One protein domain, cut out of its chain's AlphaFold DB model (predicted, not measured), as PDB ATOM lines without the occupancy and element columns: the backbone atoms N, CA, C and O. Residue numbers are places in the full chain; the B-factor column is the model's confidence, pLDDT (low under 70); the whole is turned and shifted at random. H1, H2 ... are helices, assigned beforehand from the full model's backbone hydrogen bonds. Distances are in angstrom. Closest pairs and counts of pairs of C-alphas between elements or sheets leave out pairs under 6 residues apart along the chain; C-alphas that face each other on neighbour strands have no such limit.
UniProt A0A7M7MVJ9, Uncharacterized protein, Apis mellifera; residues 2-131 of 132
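Overview. This is residues 2 to 131 of the 132 residues of an uncharacterized protein of Apis mellifera (UniProt A0A7M7MVJ9). One very long helix, H3, makes the longest axis, and the shorter helices are loosely set about it: H5 meets it partway along and splays away as one arm of a V, while H4 folds back near its last part. H1 and the very short H2 come before H3, near its first end, and residues 2 to 8 of H1 and 113 to 131, mostly H5, stick out from the rest. The printed part has 130 residues with five named helices, in the order H1, H2, H3, H4, H5, and no named strand; the class is all helix. It is extended, with a radius of gyration of the C-alphas of 23.9 A, and only just elongated, spanning 74 by 37 by 23 A.

Along the chain. H1 is residues 2 to 18, 25.0 A long, from C-alpha 2 at (65.287, 6.024, -33.855). H2 is the four residues 22 to 25. H3, residues 29 to 68, runs 58.4 A, from C-alpha 29 at (59.075, 24.140, -48.392) to C-alpha 68 at (28.366, -21.619, -29.000). H4 is residues 76 to 91, 22.4 A long. H5 is residues 105 to 129, 36.1 A long, and ends with C-alpha 129 at (42.248, 38.787, -26.338).

Arrangement. H1 touches no helix; it is apart from H3, but only just, with the closest C-alphas 8.1 A apart. H2 and H3 are close but not clearly touching, the closest C-alphas being those of Val 25 and Phe 31, 6.6 A apart. H3 and H5 touch, at a steep tilt of 39 degrees, opposite ways; their closest C-alphas, of Asn 49 and Asn 105, are 5.3 A apart. H3 touches H5 with residues 45 to 53 alone, and H5 touches H3 with residues 105 to 108 alone. H3 and H4 are close but not clearly touching, at a steep tilt of 41 degrees, opposite ways, with the closest C-alphas, of Thr 63 and Leu 86, 6.8 A apart. H4 and H5 are apart. In H1, H3, H4 and H5 every O i to N i+4 pair is within hydrogen-bond range; H2 is too short for such a pair.

Size, cuts and confidence. The C-alphas farthest apart are those of Asp 75 and Met 131, 77.7 A. The printed part has no cut. The link from H4 to H5, residues 92 to 104, is long, and in it residues 97 to 98 pair briefly with 101 to 102, antiparallel. The mean pLDDT of the printed part is 80.3; residues under 70 include 15 to 31, 70 to 73 and 129 to 131.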
ATOM      1  N   GLN A   2      66.570   5.348 -33.554       59.44
ATOM      2  CA  GLN A   2      65.287   6.024 -33.855       59.44
ATOM      3  C   GLN A   2      64.882   7.138 -32.861       59.44
ATOM      4  O   GLN A   2      64.347   8.162 -33.274       59.44
ATOM      5  N   PHE A   3      65.190   6.991 -31.568       64.31
ATOM      6  CA  PHE A   3      64.763   7.951 -30.535       64.31
ATOM      7  C   PHE A   3      65.531   9.287 -30.574       64.31
ATOM      8  O   PHE A   3      64.949  10.352 -30.400       64.31
ATOM      9  N   SER A   4      66.834   9.237 -30.874       74.38
ATOM     10  CA  SER A   4      67.674  10.437 -31.032       74.38
ATOM     11  C   SER A   4      67.264  11.269 -32.252       74.38
ATOM     12  O   SER A   4      67.258  12.497 -32.189       74.38
ATOM     13  N   SER A   5      66.850  10.605 -33.336       68.62
ATOM     14  CA  SER A   5      66.311  11.268 -34.523       68.62
ATOM     15  C   SER A   5      64.996  11.988 -34.207       68.62
ATOM     16  O   SER A   5      64.840  13.144 -34.593       68.62
ATOM     17  N   LEU A   6      64.093  11.351 -33.454       72.50
ATOM     18  CA  LEU A   6      62.826  11.961 -33.051       72.50
ATOM     19  C   LEU A   6      63.053  13.214 -32.191       72.50
ATOM     20  O   LEU A   6      62.457  14.258 -32.441       72.50
ATOM     21  N   LEU A   7      63.964  13.128 -31.218       78.62
ATOM     22  CA  LEU A   7      64.277  14.235 -30.316       78.62
ATOM     23  C   LEU A   7      64.920  15.419 -31.052       78.62
ATOM     24  O   LEU A   7      64.559  16.565 -30.801       78.62
ATOM     25  N   SER A   8      65.820  15.147 -32.001       76.44
ATOM     26  CA  SER A   8      66.443  16.183 -32.833       76.44
ATOM     27  C   SER A   8      65.422  16.901 -33.721       76.44
ATOM     28  O   SER A   8      65.455  18.125 -33.847       76.44
ATOM     29  N   VAL A   9      64.461  16.167 -34.293       75.69
ATOM     30  CA  VAL A   9      63.378  16.758 -35.096       75.69
ATOM     31  C   VAL A   9      62.464  17.631 -34.235       75.69
ATOM     32  O   VAL A   9      62.117  18.735 -34.648       75.69
ATOM     33  N   LEU A  10      62.113  17.178 -33.028       77.19
ATOM     34  CA  LEU A  10      61.291  17.954 -32.095       77.19
ATOM     35  C   LEU A  10      62.004  19.228 -31.625       77.19
ATOM     36  O   LEU A  10      61.393  20.294 -31.595       77.19
ATOM     37  N   TYR A  11      63.295  19.130 -31.307       78.19
ATOM     38  CA  TYR A  11      64.095  20.262 -30.842       78.19
ATOM     39  C   TYR A  11      64.260  21.335 -31.925       78.19
ATOM     40  O   TYR A  11      64.007  22.515 -31.680       78.19
ATOM     41  N   ASN A  12      64.602  20.924 -33.149       72.56
ATOM     42  CA  ASN A  12      64.697  21.845 -34.279       72.56
ATOM     43  C   ASN A  12      63.328  22.441 -34.635       72.56
ATOM     44  O   ASN A  12      63.240  23.639 -34.889       72.56
ATOM     45  N   GLY A  13      62.255  21.643 -34.590       68.12
ATOM     46  CA  GLY A  13      60.889  22.119 -34.818       68.12
ATOM     47  C   GLY A  13      60.453  23.177 -33.802       68.12
ATOM     48  O   GLY A  13      59.880  24.191 -34.190       68.12
ATOM     49  N   TYR A  14      60.779  22.991 -32.522       74.50
ATOM     50  CA  TYR A  14      60.486  23.956 -31.460       74.50
ATOM     51  C   TYR A  14      61.199  25.297 -31.674       74.50
ATOM     52  O   TYR A  14      60.563  26.350 -31.627       74.50
ATOM     53  N   PHE A  15      62.504  25.261 -31.961       67.88
ATOM     54  CA  PHE A  15      63.292  26.476 -32.178       67.88
ATOM     55  C   PHE A  15      62.803  27.254 -33.408       67.88
ATOM     56  O   PHE A  15      62.734  28.482 -33.395       67.88
ATOM     57  N   TYR A  16      62.393  26.529 -34.451       62.69
ATOM     58  CA  TYR A  16      61.834  27.120 -35.662       62.69
ATOM     59  C   TYR A  16      60.445  27.731 -35.418       62.69
ATOM     60  O   TYR A  16      60.186  28.840 -35.876       62.69
ATOM     61  N   LEU A  17      59.578  27.055 -34.648       64.94
ATOM     62  CA  LEU A  17      58.238  27.536 -34.266       64.94
ATOM     63  C   LEU A  17      58.280  28.835 -33.454       64.94
ATOM     64  O   LEU A  17      57.436  29.704 -33.658       64.94
ATOM     65  N   ILE A  18      59.267  28.988 -32.569       68.06
ATOM     66  CA  ILE A  18      59.460  30.208 -31.772       68.06
ATOM     67  C   ILE A  18      59.855  31.416 -32.626       68.06
ATOM     68  O   ILE A  18      59.544  32.551 -32.274       68.06
ATOM     69  N   SER A  19      60.520  31.181 -33.757       64.19
ATOM     70  CA  SER A  19      61.072  32.242 -34.598       64.19
ATOM     71  C   SER A  19      60.101  32.749 -35.678       64.19
ATOM     72  O   SER A  19      60.507  33.548 -36.523       64.19
ATOM     73  N   LEU A  20      58.841  32.295 -35.691       57.38
ATOM     74  CA  LEU A  20      57.932  32.440 -36.835       57.38
ATOM     75  C   LEU A  20      56.829  33.489 -36.686       57.38
ATOM     76  O   LEU A  20      56.047  33.482 -35.738       57.38
ATOM     77  N   LYS A  21      56.666  34.297 -37.743       59.16
ATOM     78  CA  LYS A  21      55.402  34.964 -38.081       59.16
ATOM     79  C   LYS A  21      54.517  34.002 -38.881       59.16
ATOM     80  O   LYS A  21      54.957  33.431 -39.876       59.16
ATOM     81  N   LEU A  22      53.248  33.871 -38.482       56.81
ATOM     82  CA  LEU A  22      52.257  32.931 -39.037       56.81
ATOM     83  C   LEU A  22      52.136  32.971 -40.580       56.81
ATOM     84  O   LEU A  22      51.848  31.951 -41.199       56.81
ATOM     85  N   SER A  23      52.385  34.124 -41.214       54.91
ATOM     86  CA  SER A  23      52.280  34.297 -42.672       54.91
ATOM     87  C   SER A  23      53.411  33.638 -43.471       54.91
ATOM     88  O   SER A  23      53.218  33.300 -44.633       54.91
ATOM     89  N   GLU A  24      54.587  33.441 -42.869       58.81
ATOM     90  CA  GLU A  24      55.769  32.863 -43.532       58.81
ATOM     91  C   GLU A  24      55.764  31.322 -43.481       58.81
ATOM     92  O   GLU A  24      56.385  30.649 -44.307       58.81
ATOM     93  N   VAL A  25      54.980  30.757 -42.552       57.50
ATOM     94  CA  VAL A  25      54.791  29.313 -42.328       57.50
ATOM     95  C   VAL A  25      54.227  28.610 -43.563       57.50
ATOM     96  O   VAL A  25      54.671  27.517 -43.909       57.50
ATOM     97  N   LEU A  26      53.253  29.225 -44.243       55.78
ATOM     98  CA  LEU A  26      52.510  28.575 -45.328       55.78
ATOM     99  C   LEU A  26      53.305  28.485 -46.645       55.78
ATOM    100  O   LEU A  26      52.988  27.658 -47.496       55.78
ATOM    101  N   SER A  27      54.325  29.333 -46.827       60.75
ATOM    102  CA  SER A  27      55.081  29.462 -48.085       60.75
ATOM    103  C   SER A  27      56.372  28.629 -48.112       60.75
ATOM    104  O   SER A  27      56.928  28.347 -49.175       60.75
ATOM    105  N   ASN A  28      56.857  28.193 -46.949       67.50
ATOM    106  CA  ASN A  28      58.169  27.574 -46.823       67.50
ATOM    107  C   ASN A  28      58.129  26.049 -47.083       67.50
ATOM    108  O   ASN A  28      57.447  25.292 -46.390       67.50
ATOM    109  N   LYS A  29      58.935  25.572 -48.045       67.62
ATOM    110  CA  LYS A  29      59.075  24.140 -48.392       67.62
ATOM    111  C   LYS A  29      59.449  23.250 -47.198       67.62
ATOM    112  O   LYS A  29      59.051  22.087 -47.172       67.62
ATOM    113  N   GLY A  30      60.170  23.779 -46.206       69.50
ATOM    114  CA  GLY A  30      60.517  23.038 -44.986       69.50
ATOM    115  C   GLY A  30      59.296  22.644 -44.144       69.50
ATOM    116  O   GLY A  30      59.252  21.542 -43.597       69.50
ATOM    117  N   PHE A  31      58.263  23.492 -44.111       66.94
ATOM    118  CA  PHE A  31      57.029  23.227 -43.364       66.94
ATOM    119  C   PHE A  31      56.204  22.108 -43.976       66.94
ATOM    120  O   PHE A  31      55.700  21.251 -43.252       66.94
ATOM    121  N   ILE A  32      56.127  22.062 -45.305       73.50
ATOM    122  CA  ILE A  32      55.442  20.985 -46.027       73.50
ATOM    123  C   ILE A  32      56.049  19.623 -45.660       73.50
ATOM    124  O   ILE A  32      55.313  18.675 -45.384       73.50
ATOM    125  N   GLY A  33      57.381  19.535 -45.572       77.88
ATOM    126  CA  GLY A  33      58.068  18.317 -45.136       77.88
ATOM    127  C   GLY A  33      57.752  17.938 -43.685       77.88
ATOM    128  O   GLY A  33      57.443  16.782 -43.399       77.88
ATOM    129  N   PHE A  34      57.770  18.912 -42.774       74.44
ATOM    130  CA  PHE A  34      57.472  18.693 -41.356       74.44
ATOM    131  C   PHE A  34      56.026  18.222 -41.121       74.44
ATOM    132  O   PHE A  34      55.805  17.201 -40.467       74.44
ATOM    133  N   PHE A  35      55.042  18.902 -41.719       76.75
ATOM    134  CA  PHE A  35      53.632  18.504 -41.657       76.75
ATOM    135  C   PHE A  35      53.377  17.155 -42.332       76.75
ATOM    136  O   PHE A  35      52.581  16.358 -41.827       76.75
ATOM    137  N   GLY A  36      54.080  16.861 -43.430       83.94
ATOM    138  CA  GLY A  36      54.040  15.554 -44.081       83.94
ATOM    139  C   GLY A  36      54.501  14.434 -43.149       83.94
ATOM    140  O   GLY A  36      53.799  13.438 -42.982       83.94
ATOM    141  N   MET A  37      55.631  14.619 -42.460       81.06
ATOM    142  CA  MET A  37      56.150  13.633 -41.506       81.06
ATOM    143  C   MET A  37      55.217  13.439 -40.306       81.06
ATOM    144  O   MET A  37      54.928  12.298 -39.947       81.06
ATOM    145  N   ILE A  38      54.687  14.521 -39.724       80.94
ATOM    146  CA  ILE A  38      53.702  14.440 -38.630       80.94
ATOM    147  C   ILE A  38      52.462  13.665 -39.075       80.94
ATOM    148  O   ILE A  38      52.016  12.757 -38.373       80.94
ATOM    149  N   SER A  39      51.936  13.978 -40.259       83.88
ATOM    150  CA  SER A  39      50.765  13.295 -40.811       83.88
ATOM    151  C   SER A  39      51.028  11.801 -41.004       83.88
ATOM    152  O   SER A  39      50.189  10.981 -40.642       83.88
ATOM    153  N   LEU A  40      52.216  11.416 -41.483       87.75
ATOM    154  CA  LEU A  40      52.608  10.007 -41.601       87.75
ATOM    155  C   LEU A  40      52.660   9.295 -40.241       87.75
ATOM    156  O   LEU A  40      52.233   8.143 -40.142       87.75
ATOM    157  N   PHE A  41      53.155   9.953 -39.189       85.50
ATOM    158  CA  PHE A  41      53.138   9.385 -37.837       85.50
ATOM    159  C   PHE A  41      51.714   9.215 -37.305       85.50
ATOM    160  O   PHE A  41      51.389   8.153 -36.776       85.50
ATOM    161  N   ILE A  42      50.853  10.214 -37.505       86.69
ATOM    162  CA  ILE A  42      49.434  10.150 -37.135       86.69
ATOM    163  C   ILE A  42      48.746   8.980 -37.847       86.69
ATOM    164  O   ILE A  42      48.101   8.161 -37.194       86.69
ATOM    165  N   ILE A  43      48.942   8.847 -39.162       89.69
ATOM    166  CA  ILE A  43      48.374   7.753 -39.961       89.69
ATOM    167  C   ILE A  43      48.835   6.395 -39.422       89.69
ATOM    168  O   ILE A  43      48.012   5.499 -39.250       89.69
ATOM    169  N   LYS A  44      50.127   6.243 -39.102       90.12
ATOM    170  CA  LYS A  44      50.659   5.001 -38.518       90.12
ATOM    171  C   LYS A  44      49.991   4.651 -37.190       90.12
ATOM    172  O   LYS A  44      49.627   3.495 -36.993       90.12
ATOM    173  N   ILE A  45      49.809   5.626 -36.300       88.00
ATOM    174  CA  ILE A  45      49.166   5.414 -34.994       88.00
ATOM    175  C   ILE A  45      47.698   5.011 -35.173       88.00
ATOM    176  O   ILE A  45      47.253   4.029 -34.579       88.00
ATOM    177  N   VAL A  46      46.957   5.718 -36.031       90.25
ATOM    178  CA  VAL A  46      45.548   5.409 -36.324       90.25
ATOM    179  C   VAL A  46      45.412   4.013 -36.929       90.25
ATOM    180  O   VAL A  46      44.549   3.241 -36.515       90.25
ATOM    181  N   PHE A  47      46.283   3.661 -37.874       92.25
ATOM    182  CA  PHE A  47      46.284   2.348 -38.506       92.25
ATOM    183  C   PHE A  47      46.573   1.224 -37.504       92.25
ATOM    184  O   PHE A  47      45.860   0.221 -37.488       92.25
ATOM    185  N   LEU A  48      47.566   1.411 -36.630       92.19
ATOM    186  CA  LEU A  48      47.899   0.452 -35.579       92.19
ATOM    187  C   LEU A  48      46.722   0.241 -34.617       92.19
ATOM    188  O   LEU A  48      46.325  -0.897 -34.375       92.19
ATOM    189  N   ASN A  49      46.114   1.324 -34.128       92.06
ATOM    190  CA  ASN A  49      44.961   1.250 -33.227       92.06
ATOM    191  C   ASN A  49      43.742   0.590 -33.893       92.06
ATOM    192  O   ASN A  49      43.052  -0.208 -33.250       92.06
ATOM    193  N   ASN A  50      43.522   0.841 -35.188       92.25
ATOM    194  CA  ASN A  50      42.494   0.160 -35.975       92.25
ATOM    195  C   ASN A  50      42.758  -1.347 -36.057       92.25
ATOM    196  O   ASN A  50      41.838  -2.141 -35.860       92.25
ATOM    197  N   HIS A  51      44.002  -1.750 -36.320       92.25
ATOM    198  CA  HIS A  51      44.384  -3.160 -36.360       92.25
ATOM    199  C   HIS A  51      44.184  -3.852 -35.012       92.25
ATOM    200  O   HIS A  51      43.582  -4.922 -34.974       92.25
ATOM    201  N   CYS A  52      44.616  -3.230 -33.912       92.06
ATOM    202  CA  CYS A  52      44.388  -3.764 -32.569       92.06
ATOM    203  C   CYS A  52      42.890  -3.906 -32.270       92.06
ATOM    204  O   CYS A  52      42.462  -4.937 -31.768       92.06
ATOM    205  N   THR A  53      42.080  -2.910 -32.636       92.19
ATOM    206  CA  THR A  53      40.625  -2.942 -32.409       92.19
ATOM    207  C   THR A  53      39.948  -4.060 -33.197       92.19
ATOM    208  O   THR A  53      39.145  -4.798 -32.635       92.19
ATOM    209  N   LYS A  54      40.303  -4.224 -34.479       93.06
ATOM    210  CA  LYS A  54      39.818  -5.346 -35.296       93.06
ATOM    211  C   LYS A  54      40.224  -6.687 -34.697       93.06
ATOM    212  O   LYS A  54      39.404  -7.590 -34.641       93.06
ATOM    213  N   PHE A  55      41.460  -6.795 -34.217       91.50
ATOM    214  CA  PHE A  55      41.938  -8.012 -33.576       91.50
ATOM    215  C   PHE A  55      41.133  -8.349 -32.315       91.50
ATOM    216  O   PHE A  55      40.735  -9.494 -32.144       91.50
ATOM    217  N   TYR A  56      40.844  -7.368 -31.454       90.69
ATOM    218  CA  TYR A  56      40.010  -7.613 -30.273       90.69
ATOM    219  C   TYR A  56      38.605  -8.073 -30.644       90.69
ATOM    220  O   TYR A  56      38.092  -8.993 -30.017       90.69
ATOM    221  N   HIS A  57      38.014  -7.467 -31.675       91.12
ATOM    222  CA  HIS A  57      36.704  -7.877 -32.164       91.12
ATOM    223  C   HIS A  57      36.722  -9.317 -32.695       91.12
ATOM    224  O   HIS A  57      35.854 -10.109 -32.349       91.12
ATOM    225  N   GLU A  58      37.745  -9.688 -33.464       91.06
ATOM    226  CA  GLU A  58      37.900 -11.053 -33.976       91.06
ATOM    227  C   GLU A  58      38.056 -12.076 -32.841       91.06
ATOM    228  O   GLU A  58      37.461 -13.153 -32.874       91.06
ATOM    229  N   VAL A  59      38.826 -11.734 -31.803       88.44
ATOM    230  CA  VAL A  59      38.989 -12.577 -30.610       88.44
ATOM    231  C   VAL A  59      37.670 -12.731 -29.858       88.44
ATOM    232  O   VAL A  59      37.349 -13.835 -29.419       88.44
ATOM    233  N   GLU A  60      36.892 -11.660 -29.721       89.44
ATOM    234  CA  GLU A  60      35.572 -11.687 -29.088       89.44
ATOM    235  C   GLU A  60      34.600 -12.592 -29.859       89.44
ATOM    236  O   GLU A  60      33.996 -13.486 -29.267       89.44
ATOM    237  N   VAL A  61      34.532 -12.446 -31.188       90.19
ATOM    238  CA  VAL A  61      33.722 -13.308 -32.063       90.19
ATOM    239  C   VAL A  61      34.179 -14.764 -31.977       90.19
ATOM    240  O   VAL A  61      33.355 -15.657 -31.804       90.19
ATOM    241  N   THR A  62      35.487 -15.022 -32.026       88.19
ATOM    242  CA  THR A  62      36.038 -16.382 -31.910       88.19
ATOM    243  C   THR A  62      35.695 -17.011 -30.558       88.19
ATOM    244  O   THR A  62      35.354 -18.189 -30.493       88.19
ATOM    245  N   THR A  63      35.751 -16.229 -29.479       86.31
ATOM    246  CA  THR A  63      35.387 -16.670 -28.122       86.31
ATOM    247  C   THR A  63      33.903 -17.023 -28.047       86.31
ATOM    248  O   THR A  63      33.564 -18.079 -27.514       86.31
ATOM    249  N   HIS A  64      33.032 -16.188 -28.621       86.94
ATOM    250  CA  HIS A  64      31.594 -16.448 -28.691       86.94
ATOM    251  C   HIS A  64      31.292 -17.713 -29.501       86.94
ATOM    252  O   HIS A  64      30.577 -18.589 -29.028       86.94
ATOM    253  N   LEU A  65      31.892 -17.858 -30.686       86.75
ATOM    254  CA  LEU A  65      31.721 -19.044 -31.525       86.75
ATOM    255  C   LEU A  65      32.224 -20.311 -30.831       86.75
ATOM    256  O   LEU A  65      31.564 -21.336 -30.920       86.75
ATOM    257  N   LEU A  66      33.355 -20.262 -30.119       82.94
ATOM    258  CA  LEU A  66      33.875 -21.399 -29.346       82.94
ATOM    259  C   LEU A  66      32.958 -21.801 -28.186       82.94
ATOM    260  O   LEU A  66      32.891 -22.986 -27.864       82.94
ATOM    261  N   GLN A  67      32.287 -20.837 -27.555       80.19
ATOM    262  CA  GLN A  67      31.277 -21.102 -26.528       80.19
ATOM    263  C   GLN A  67      29.989 -21.665 -27.133       80.19
ATOM    264  O   GLN A  67      29.393 -22.561 -26.554       80.19
ATOM    265  N   GLU A  68      29.571 -21.166 -28.297       79.62
ATOM    266  CA  GLU A  68      28.366 -21.619 -29.000       79.62
ATOM    267  C   GLU A  68      28.560 -22.962 -29.712       79.62
ATOM    268  O   GLU A  68      27.603 -23.717 -29.877       79.62
ATOM    269  N   LEU A  69      29.805 -23.335 -30.033       75.06
ATOM    270  CA  LEU A  69      30.196 -24.679 -30.481       75.06
ATOM    271  C   LEU A  69      29.966 -25.763 -29.401       75.06
ATOM    272  O   LEU A  69      30.528 -26.858 -29.482       75.06
ATOM    273  N   ASP A  70      29.170 -25.450 -28.380       61.72
ATOM    274  CA  ASP A  70      29.020 -26.126 -27.111       61.72
ATOM    275  C   ASP A  70      28.779 -27.631 -27.296       61.72
ATOM    276  O   ASP A  70      27.713 -28.110 -27.683       61.72
ATOM    277  N   ILE A  71      29.830 -28.376 -26.942       57.56
ATOM    278  CA  ILE A  71      29.798 -29.563 -26.079       57.56
ATOM    279  C   ILE A  71      29.197 -30.856 -26.648       57.56
ATOM    280  O   ILE A  71      29.615 -31.927 -26.210       57.56
ATOM    281  N   CYS A  72      28.286 -30.823 -27.615       55.88
ATOM    282  CA  CYS A  72      27.579 -32.034 -28.046       55.88
ATOM    283  C   CYS A  72      28.366 -32.915 -29.030       55.88
ATOM    284  O   CYS A  72      28.137 -34.120 -29.070       55.88
ATOM    285  N   TYR A  73      29.292 -32.344 -29.810       60.62
ATOM    286  CA  TYR A  73      30.029 -33.069 -30.864       60.62
ATOM    287  C   TYR A  73      31.520 -33.280 -30.578       60.62
ATOM    288  O   TYR A  73      32.206 -33.957 -31.342       60.62
ATOM    289  N   LEU A  74      32.038 -32.694 -29.499       70.00
ATOM    290  CA  LEU A  74      33.460 -32.708 -29.180       70.00
ATOM    291  C   LEU A  74      33.779 -33.737 -28.103       70.00
ATOM    292  O   LEU A  74      33.124 -33.792 -27.065       70.00
ATOM    293  N   ASP A  75      34.841 -34.509 -28.339       81.19
ATOM    294  CA  ASP A  75      35.392 -35.412 -27.337       81.19
ATOM    295  C   ASP A  75      35.691 -34.659 -26.027       81.19
ATOM    296  O   ASP A  75      36.170 -33.518 -26.036       81.19
ATOM    297  N   ASN A  76      35.442 -35.317 -24.892       81.56
ATOM    298  CA  ASN A  76      35.573 -34.718 -23.561       81.56
ATOM    299  C   ASN A  76      36.975 -34.135 -23.315       81.56
ATOM    300  O   ASN A  76      37.112 -33.132 -22.608       81.56
ATOM    301  N   SER A  77      38.022 -34.717 -23.913       83.12
ATOM    302  CA  SER A  77      39.388 -34.200 -23.783       83.12
ATOM    303  C   SER A  77      39.586 -32.859 -24.499       83.12
ATOM    304  O   SER A  77      40.274 -31.974 -23.982       83.12
ATOM    305  N   ILE A  78      38.964 -32.678 -25.665       82.44
ATOM    306  CA  ILE A  78      39.075 -31.457 -26.469       82.44
ATOM    307  C   ILE A  78      38.193 -30.363 -25.865       82.44
ATOM    308  O   ILE A  78      38.646 -29.226 -25.716       82.44
ATOM    309  N   LYS A  79      36.987 -30.722 -25.414       83.56
ATOM    310  CA  LYS A  79      36.094 -29.830 -24.664       83.56
ATOM    311  C   LYS A  79      36.799 -29.207 -23.456       83.56
ATOM    312  O   LYS A  79      36.790 -27.987 -23.305       83.56
ATOM    313  N   ASN A  80      37.462 -30.022 -22.629       84.81
ATOM    314  CA  ASN A  80      38.174 -29.526 -21.447       84.81
ATOM    315  C   ASN A  80      39.297 -28.541 -21.808       84.81
ATOM    316  O   ASN A  80      39.466 -27.529 -21.130       84.81
ATOM    317  N   LYS A  81      40.041 -28.793 -22.894       85.06
ATOM    318  CA  LYS A  81      41.089 -27.873 -23.369       85.06
ATOM    319  C   LYS A  81      40.515 -26.541 -23.851       85.06
ATOM    320  O   LYS A  81      41.063 -25.496 -23.515       85.06
ATOM    321  N   ILE A  82      39.410 -26.571 -24.598       84.75
ATOM    322  CA  ILE A  82      38.727 -25.359 -25.071       84.75
ATOM    323  C   ILE A  82      38.213 -24.539 -23.884       84.75
ATOM    324  O   ILE A  82      38.453 -23.337 -23.825       84.75
ATOM    325  N   GLN A  83      37.585 -25.181 -22.895       84.88
ATOM    326  CA  GLN A  83      37.120 -24.495 -21.687       84.88
ATOM    327  C   GLN A  83      38.272 -23.875 -20.887       84.88
ATOM    328  O   GLN A  83      38.152 -22.742 -20.428       84.88
ATOM    329  N   GLN A  84      39.407 -24.569 -20.756       88.12
ATOM    330  CA  GLN A  84      40.601 -24.009 -20.112       88.12
ATOM    331  C   GLN A  84      41.157 -22.800 -20.872       88.12
ATOM    332  O   GLN A  84      41.509 -21.803 -20.246       88.12
ATOM    333  N   PHE A  85      41.203 -22.859 -22.205       86.56
ATOM    334  CA  PHE A  85      41.635 -21.735 -23.035       86.56
ATOM    335  C   PHE A  85      40.694 -20.528 -22.904       86.56
ATOM    336  O   PHE A  85      41.157 -19.416 -22.659       86.56
ATOM    337  N   LEU A  86      39.377 -20.743 -22.983       86.19
ATOM    338  CA  LEU A  86      38.372 -19.695 -22.776       86.19
ATOM    339  C   LEU A  86      38.501 -19.063 -21.385       86.19
ATOM    340  O   LEU A  86      38.450 -17.842 -21.252       86.19
ATOM    341  N   LEU A  87      38.727 -19.880 -20.353       86.56
ATOM    342  CA  LEU A  87      38.937 -19.404 -18.988       86.56
ATOM    343  C   LEU A  87      40.209 -18.556 -18.868       86.56
ATOM    344  O   LEU A  87      40.194 -17.514 -18.215       86.56
ATOM    345  N   GLN A  88      41.303 -18.968 -19.513       88.19
ATOM    346  CA  GLN A  88      42.538 -18.180 -19.558       88.19
ATOM    347  C   GLN A  88      42.323 -16.834 -20.247       88.19
ATOM    348  O   GLN A  88      42.801 -15.819 -19.745       88.19
ATOM    349  N   LEU A  89      41.580 -16.822 -21.351       85.62
ATOM    350  CA  LEU A  89      41.288 -15.622 -22.128       85.62
ATOM    351  C   LEU A  89      40.353 -14.661 -21.374       85.62
ATOM    352  O   LEU A  89      40.498 -13.446 -21.482       85.62
ATOM    353  N   LEU A  90      39.449 -15.196 -20.547       81.69
ATOM    354  CA  LEU A  90      38.583 -14.420 -19.655       81.69
ATOM    355  C   LEU A  90      39.356 -13.823 -18.471       81.69
ATOM    356  O   LEU A  90      39.179 -12.648 -18.150       81.69
ATOM    357  N   LEU A  91      40.225 -14.611 -17.830       84.62
ATOM    358  CA  LEU A  91      41.051 -14.157 -16.705       84.62
ATOM    359  C   LEU A  91      42.128 -13.155 -17.144       84.62
ATOM    360  O   LEU A  91      42.447 -12.224 -16.407       84.62
ATOM    361  N   HIS A  92      42.674 -13.336 -18.344       82.44
ATOM    362  CA  HIS A  92      43.722 -12.499 -18.918       82.44
ATOM    363  C   HIS A  92      43.274 -12.016 -20.299       82.44
ATOM    364  O   HIS A  92      43.684 -12.584 -21.317       82.44
ATOM    365  N   PRO A  93      42.427 -10.971 -20.354       75.75
ATOM    366  CA  PRO A  93      41.901 -10.484 -21.614       75.75
ATOM    367  C   PRO A  93      43.050 -10.030 -22.505       75.75
ATOM    368  O   PRO A  93      43.885  -9.211 -22.109       75.75
ATOM    369  N   PHE A  94      43.072 -10.563 -23.721       80.38
ATOM    370  CA  PHE A  94      44.107 -10.256 -24.688       80.38
ATOM    371  C   PHE A  94      44.016  -8.780 -25.091       80.38
ATOM    372  O   PHE A  94      43.110  -8.363 -25.812       80.38
ATOM    373  N   LYS A  95      44.948  -7.970 -24.587       85.38
ATOM    374  CA  LYS A  95      45.016  -6.529 -24.833       85.38
ATOM    375  C   LYS A  95      46.446  -6.153 -25.187       85.38
ATOM    376  O   LYS A  95      47.373  -6.423 -24.429       85.38
ATOM    377  N   PHE A  96      46.625  -5.491 -26.321       88.25
ATOM    378  CA  PHE A  96      47.885  -4.854 -26.665       88.25
ATOM    379  C   PHE A  96      48.046  -3.586 -25.831       88.25
ATOM    380  O   PHE A  96      47.257  -2.643 -25.938       88.25
ATOM    381  N   THR A  97      49.087  -3.563 -25.005       87.56
ATOM    382  CA  THR A  97      49.432  -2.413 -24.172       87.56
ATOM    383  C   THR A  97      50.758  -1.804 -24.605       87.56
ATOM    384  O   THR A  97      51.735  -2.528 -24.793       87.56
ATOM    385  N   ALA A  98      50.823  -0.479 -24.701       86.06
ATOM    386  CA  ALA A  98      52.049   0.274 -24.944       86.06
ATOM    387  C   ALA A  98      52.184   1.378 -23.890       86.06
ATOM    388  O   ALA A  98      51.307   2.229 -23.763       86.06
ATOM    389  N   GLY A  99      53.262   1.350 -23.099       80.38
ATOM    390  CA  GLY A  99      53.523   2.371 -22.074       80.38
ATOM    391  C   GLY A  99      52.423   2.509 -21.011       80.38
ATOM    392  O   GLY A  99      52.220   3.600 -20.497       80.38
ATOM    393  N   GLY A 100      51.682   1.431 -20.724       85.19
ATOM    394  CA  GLY A 100      50.541   1.435 -19.795       85.19
ATOM    395  C   GLY A 100      49.185   1.764 -20.433       85.19
ATOM    396  O   GLY A 100      48.159   1.604 -19.779       85.19
ATOM    397  N   TYR A 101      49.151   2.152 -21.712       85.38
ATOM    398  CA  TYR A 101      47.916   2.433 -22.446       85.38
ATOM    399  C   TYR A 101      47.475   1.238 -23.282       85.38
ATOM    400  O   TYR A 101      48.301   0.558 -23.887       85.38
ATOM    401  N   ILE A 102      46.165   1.010 -23.367       89.69
ATOM    402  CA  ILE A 102      45.587  -0.021 -24.234       89.69
ATOM    403  C   ILE A 102      45.449   0.549 -25.647       89.69
ATOM    404  O   ILE A 102      44.688   1.493 -25.874       89.69
ATOM    405  N   LEU A 103      46.152  -0.055 -26.605       91.31
ATOM    406  CA  LEU A 103      46.069   0.313 -28.015       91.31
ATOM    407  C   LEU A 103      44.699  -0.080 -28.555       91.31
ATOM    408  O   LEU A 103      44.371  -1.263 -28.635       91.31
ATOM    409  N   SER A 104      43.882   0.915 -28.872       92.19
ATOM    410  CA  SER A 104      42.520   0.747 -29.371       92.19
ATOM    411  C   SER A 104      42.046   2.034 -30.038       92.19
ATOM    412  O   SER A 104      42.601   3.112 -29.814       92.19
ATOM    413  N   ASN A 105      40.976   1.955 -30.821       91.06
ATOM    414  CA  ASN A 105      40.353   3.139 -31.405       91.06
ATOM    415  C   ASN A 105      39.834   4.102 -30.344       91.06
ATOM    416  O   ASN A 105      39.865   5.305 -30.572       91.06
ATOM    417  N   LYS A 106      39.455   3.595 -29.165       90.62
ATOM    418  CA  LYS A 106      39.101   4.430 -28.017       90.62
ATOM    419  C   LYS A 106      40.249   5.365 -27.629       90.62
ATOM    420  O   LYS A 106      40.017   6.557 -27.474       90.62
ATOM    421  N   LEU A 107      41.483   4.852 -27.572       89.19
ATOM    422  CA  LEU A 107      42.672   5.665 -27.299       89.19
ATOM    423  C   LEU A 107      42.865   6.753 -28.367       89.19
ATOM    424  O   LEU A 107      43.122   7.904 -28.025       89.19
ATOM    425  N   SER A 108      42.706   6.412 -29.652       89.12
ATOM    426  CA  SER A 108      42.755   7.407 -30.735       89.12
ATOM    427  C   SER A 108      41.686   8.487 -30.553       89.12
ATOM    428  O   SER A 108      41.996   9.671 -30.632       89.12
ATOM    429  N   THR A 109      40.437   8.096 -30.299       91.25
ATOM    430  CA  THR A 109      39.315   9.025 -30.125       91.25
ATOM    431  C   THR A 109      39.535   9.960 -28.941       91.25
ATOM    432  O   THR A 109      39.337  11.163 -29.082       91.25
ATOM    433  N   GLU A 110      39.990   9.441 -27.801       91.31
ATOM    434  CA  GLU A 110      40.303  10.253 -26.620       91.31
ATOM    435  C   GLU A 110      41.459  11.221 -26.894       91.31
ATOM    436  O   GLU A 110      41.369  12.404 -26.557       91.31
ATOM    437  N   PHE A 111      42.518  10.758 -27.563       89.62
ATOM    438  CA  PHE A 111      43.677  11.583 -27.895       89.62
ATOM    439  C   PHE A 111      43.321  12.726 -28.855       89.62
ATOM    440  O   PHE A 111      43.562  13.895 -28.547       89.62
ATOM    441  N   PHE A 112      42.704  12.417 -30.000       88.81
ATOM    442  CA  PHE A 112      42.311  13.440 -30.974       88.81
ATOM    443  C   PHE A 112      41.186  14.333 -30.451       88.81
ATOM    444  O   PHE A 112      41.210  15.535 -30.706       88.81
ATOM    445  N   GLY A 113      40.246  13.787 -29.675       91.19
ATOM    446  CA  GLY A 113      39.199  14.567 -29.017       91.19
ATOM    447  C   GLY A 113      39.792  15.616 -28.080       91.19
ATOM    448  O   GLY A 113      39.486  16.798 -28.210       91.19
ATOM    449  N   THR A 114      40.728  15.208 -27.222       91.75
ATOM    450  CA  THR A 114      41.434  16.111 -26.302       91.75
ATOM    451  C   THR A 114      42.213  17.194 -27.053       91.75
ATOM    452  O   THR A 114      42.135  18.370 -26.694       91.75
ATOM    453  N   LEU A 115      42.923  16.831 -28.128       89.69
ATOM    454  CA  LEU A 115      43.635  17.796 -28.976       89.69
ATOM    455  C   LEU A 115      42.691  18.840 -29.582       89.69
ATOM    456  O   LEU A 115      42.987  20.032 -29.527       89.69
ATOM    457  N   ILE A 116      41.553  18.410 -30.132       90.44
ATOM    458  CA  ILE A 116      40.555  19.316 -30.712       90.44
ATOM    459  C   ILE A 116      39.985  20.238 -29.632       90.44
ATOM    460  O   ILE A 116      39.897  21.443 -29.858       90.44
ATOM    461  N   THR A 117      39.650  19.714 -28.451       93.88
ATOM    462  CA  THR A 117      39.153  20.530 -27.335       93.88
ATOM    463  C   THR A 117      40.156  21.611 -26.942       93.88
ATOM    464  O   THR A 117      39.780  22.780 -26.855       93.88
ATOM    465  N   TYR A 118      41.435  21.265 -26.773       91.44
ATOM    466  CA  TYR A 118      42.470  22.256 -26.467       91.44
ATOM    467  C   TYR A 118      42.637  23.290 -27.580       91.44
ATOM    468  O   TYR A 118      42.757  24.476 -27.282       91.44
ATOM    469  N   LEU A 119      42.605  22.874 -28.850       88.25
ATOM    470  CA  LEU A 119      42.673  23.796 -29.985       88.25
ATOM    471  C   LEU A 119      41.501  24.782 -29.985       88.25
ATOM    472  O   LEU A 119      41.715  25.979 -30.148       88.25
ATOM    473  N   VAL A 120      40.277  24.303 -29.757       90.00
ATOM    474  CA  VAL A 120      39.079  25.153 -29.691       90.00
ATOM    475  C   VAL A 120      39.190  26.163 -28.549       90.00
ATOM    476  O   VAL A 120      38.987  27.354 -28.775       90.00
ATOM    477  N   VAL A 121      39.566  25.712 -27.349       92.19
ATOM    478  CA  VAL A 121      39.758  26.591 -26.183       92.19
ATOM    479  C   VAL A 121      40.839  27.635 -26.463       92.19
ATOM    480  O   VAL A 121      40.650  28.817 -26.185       92.19
ATOM    481  N   PHE A 122      41.953  27.228 -27.066       86.12
ATOM    482  CA  PHE A 122      43.043  28.137 -27.408       86.12
ATOM    483  C   PHE A 122      42.609  29.210 -28.416       86.12
ATOM    484  O   PHE A 122      42.909  30.392 -28.234       86.12
ATOM    485  N   ILE A 123      41.856  28.822 -29.450       83.44
ATOM    486  CA  ILE A 123      41.304  29.756 -30.440       83.44
ATOM    487  C   ILE A 123      40.348  30.745 -29.768       83.44
ATOM    488  O   ILE A 123      40.471  31.942 -30.007       83.44
ATOM    489  N   GLN A 124      39.443  30.274 -28.904       84.81
ATOM    490  CA  GLN A 124      38.494  31.130 -28.180       84.81
ATOM    491  C   GLN A 124      39.191  32.155 -27.280       84.81
ATOM    492  O   GLN A 124      38.802  33.322 -27.248       84.81
ATOM    493  N   ILE A 125      40.235  31.737 -26.559       86.50
ATOM    494  CA  ILE A 125      41.029  32.649 -25.727       86.50
ATOM    495  C   ILE A 125      41.701  33.701 -26.612       86.50
ATOM    496  O   ILE A 125      41.601  34.887 -26.315       86.50
ATOM    497  N   SER A 126      42.324  33.279 -27.716       80.06
ATOM    498  CA  SER A 126      43.022  34.166 -28.655       80.06
ATOM    499  C   SER A 126      42.094  35.193 -29.313       80.06
ATOM    500  O   SER A 126      42.438  36.370 -29.428       80.06
ATOM    501  N   THR A 127      40.895  34.793 -29.740       79.25
ATOM    502  CA  THR A 127      39.925  35.738 -30.312       79.25
ATOM    503  C   THR A 127      39.411  36.713 -29.258       79.25
ATOM    504  O   THR A 127      39.280  37.898 -29.552       79.25
ATOM    505  N   SER A 128      39.200  36.262 -28.018       76.38
ATOM    506  CA  SER A 128      38.799  37.137 -26.912       76.38
ATOM    507  C   SER A 128      39.871  38.164 -26.533       76.38
ATOM    508  O   SER A 128      39.509  39.275 -26.145       76.38
ATOM    509  N   THR A 129      41.161  37.829 -26.607       67.25
ATOM    510  CA  THR A 129      42.248  38.787 -26.338       67.25
ATOM    511  C   THR A 129      42.453  39.784 -27.470       67.25
ATOM    512  O   THR A 129      42.765  40.929 -27.180       67.25
ATOM    513  N   ASN A 130      42.238  39.394 -28.731       59.94
ATOM    514  CA  ASN A 130      42.355  40.302 -29.883       59.94
ATOM    515  C   ASN A 130      41.199  41.320 -30.005       59.94
ATOM    516  O   ASN A 130      41.267  42.213 -30.845       59.94
ATOM    517  N   MET A 131      40.132  41.188 -29.205       51.97
ATOM    518  CA  MET A 131      39.016  42.150 -29.144       51.97
ATOM    519  C   MET A 131      39.175  43.214 -28.035       51.97
ATOM    520  O   MET A 131      38.254  44.005 -27.828       51.97
TER     521      MET A 131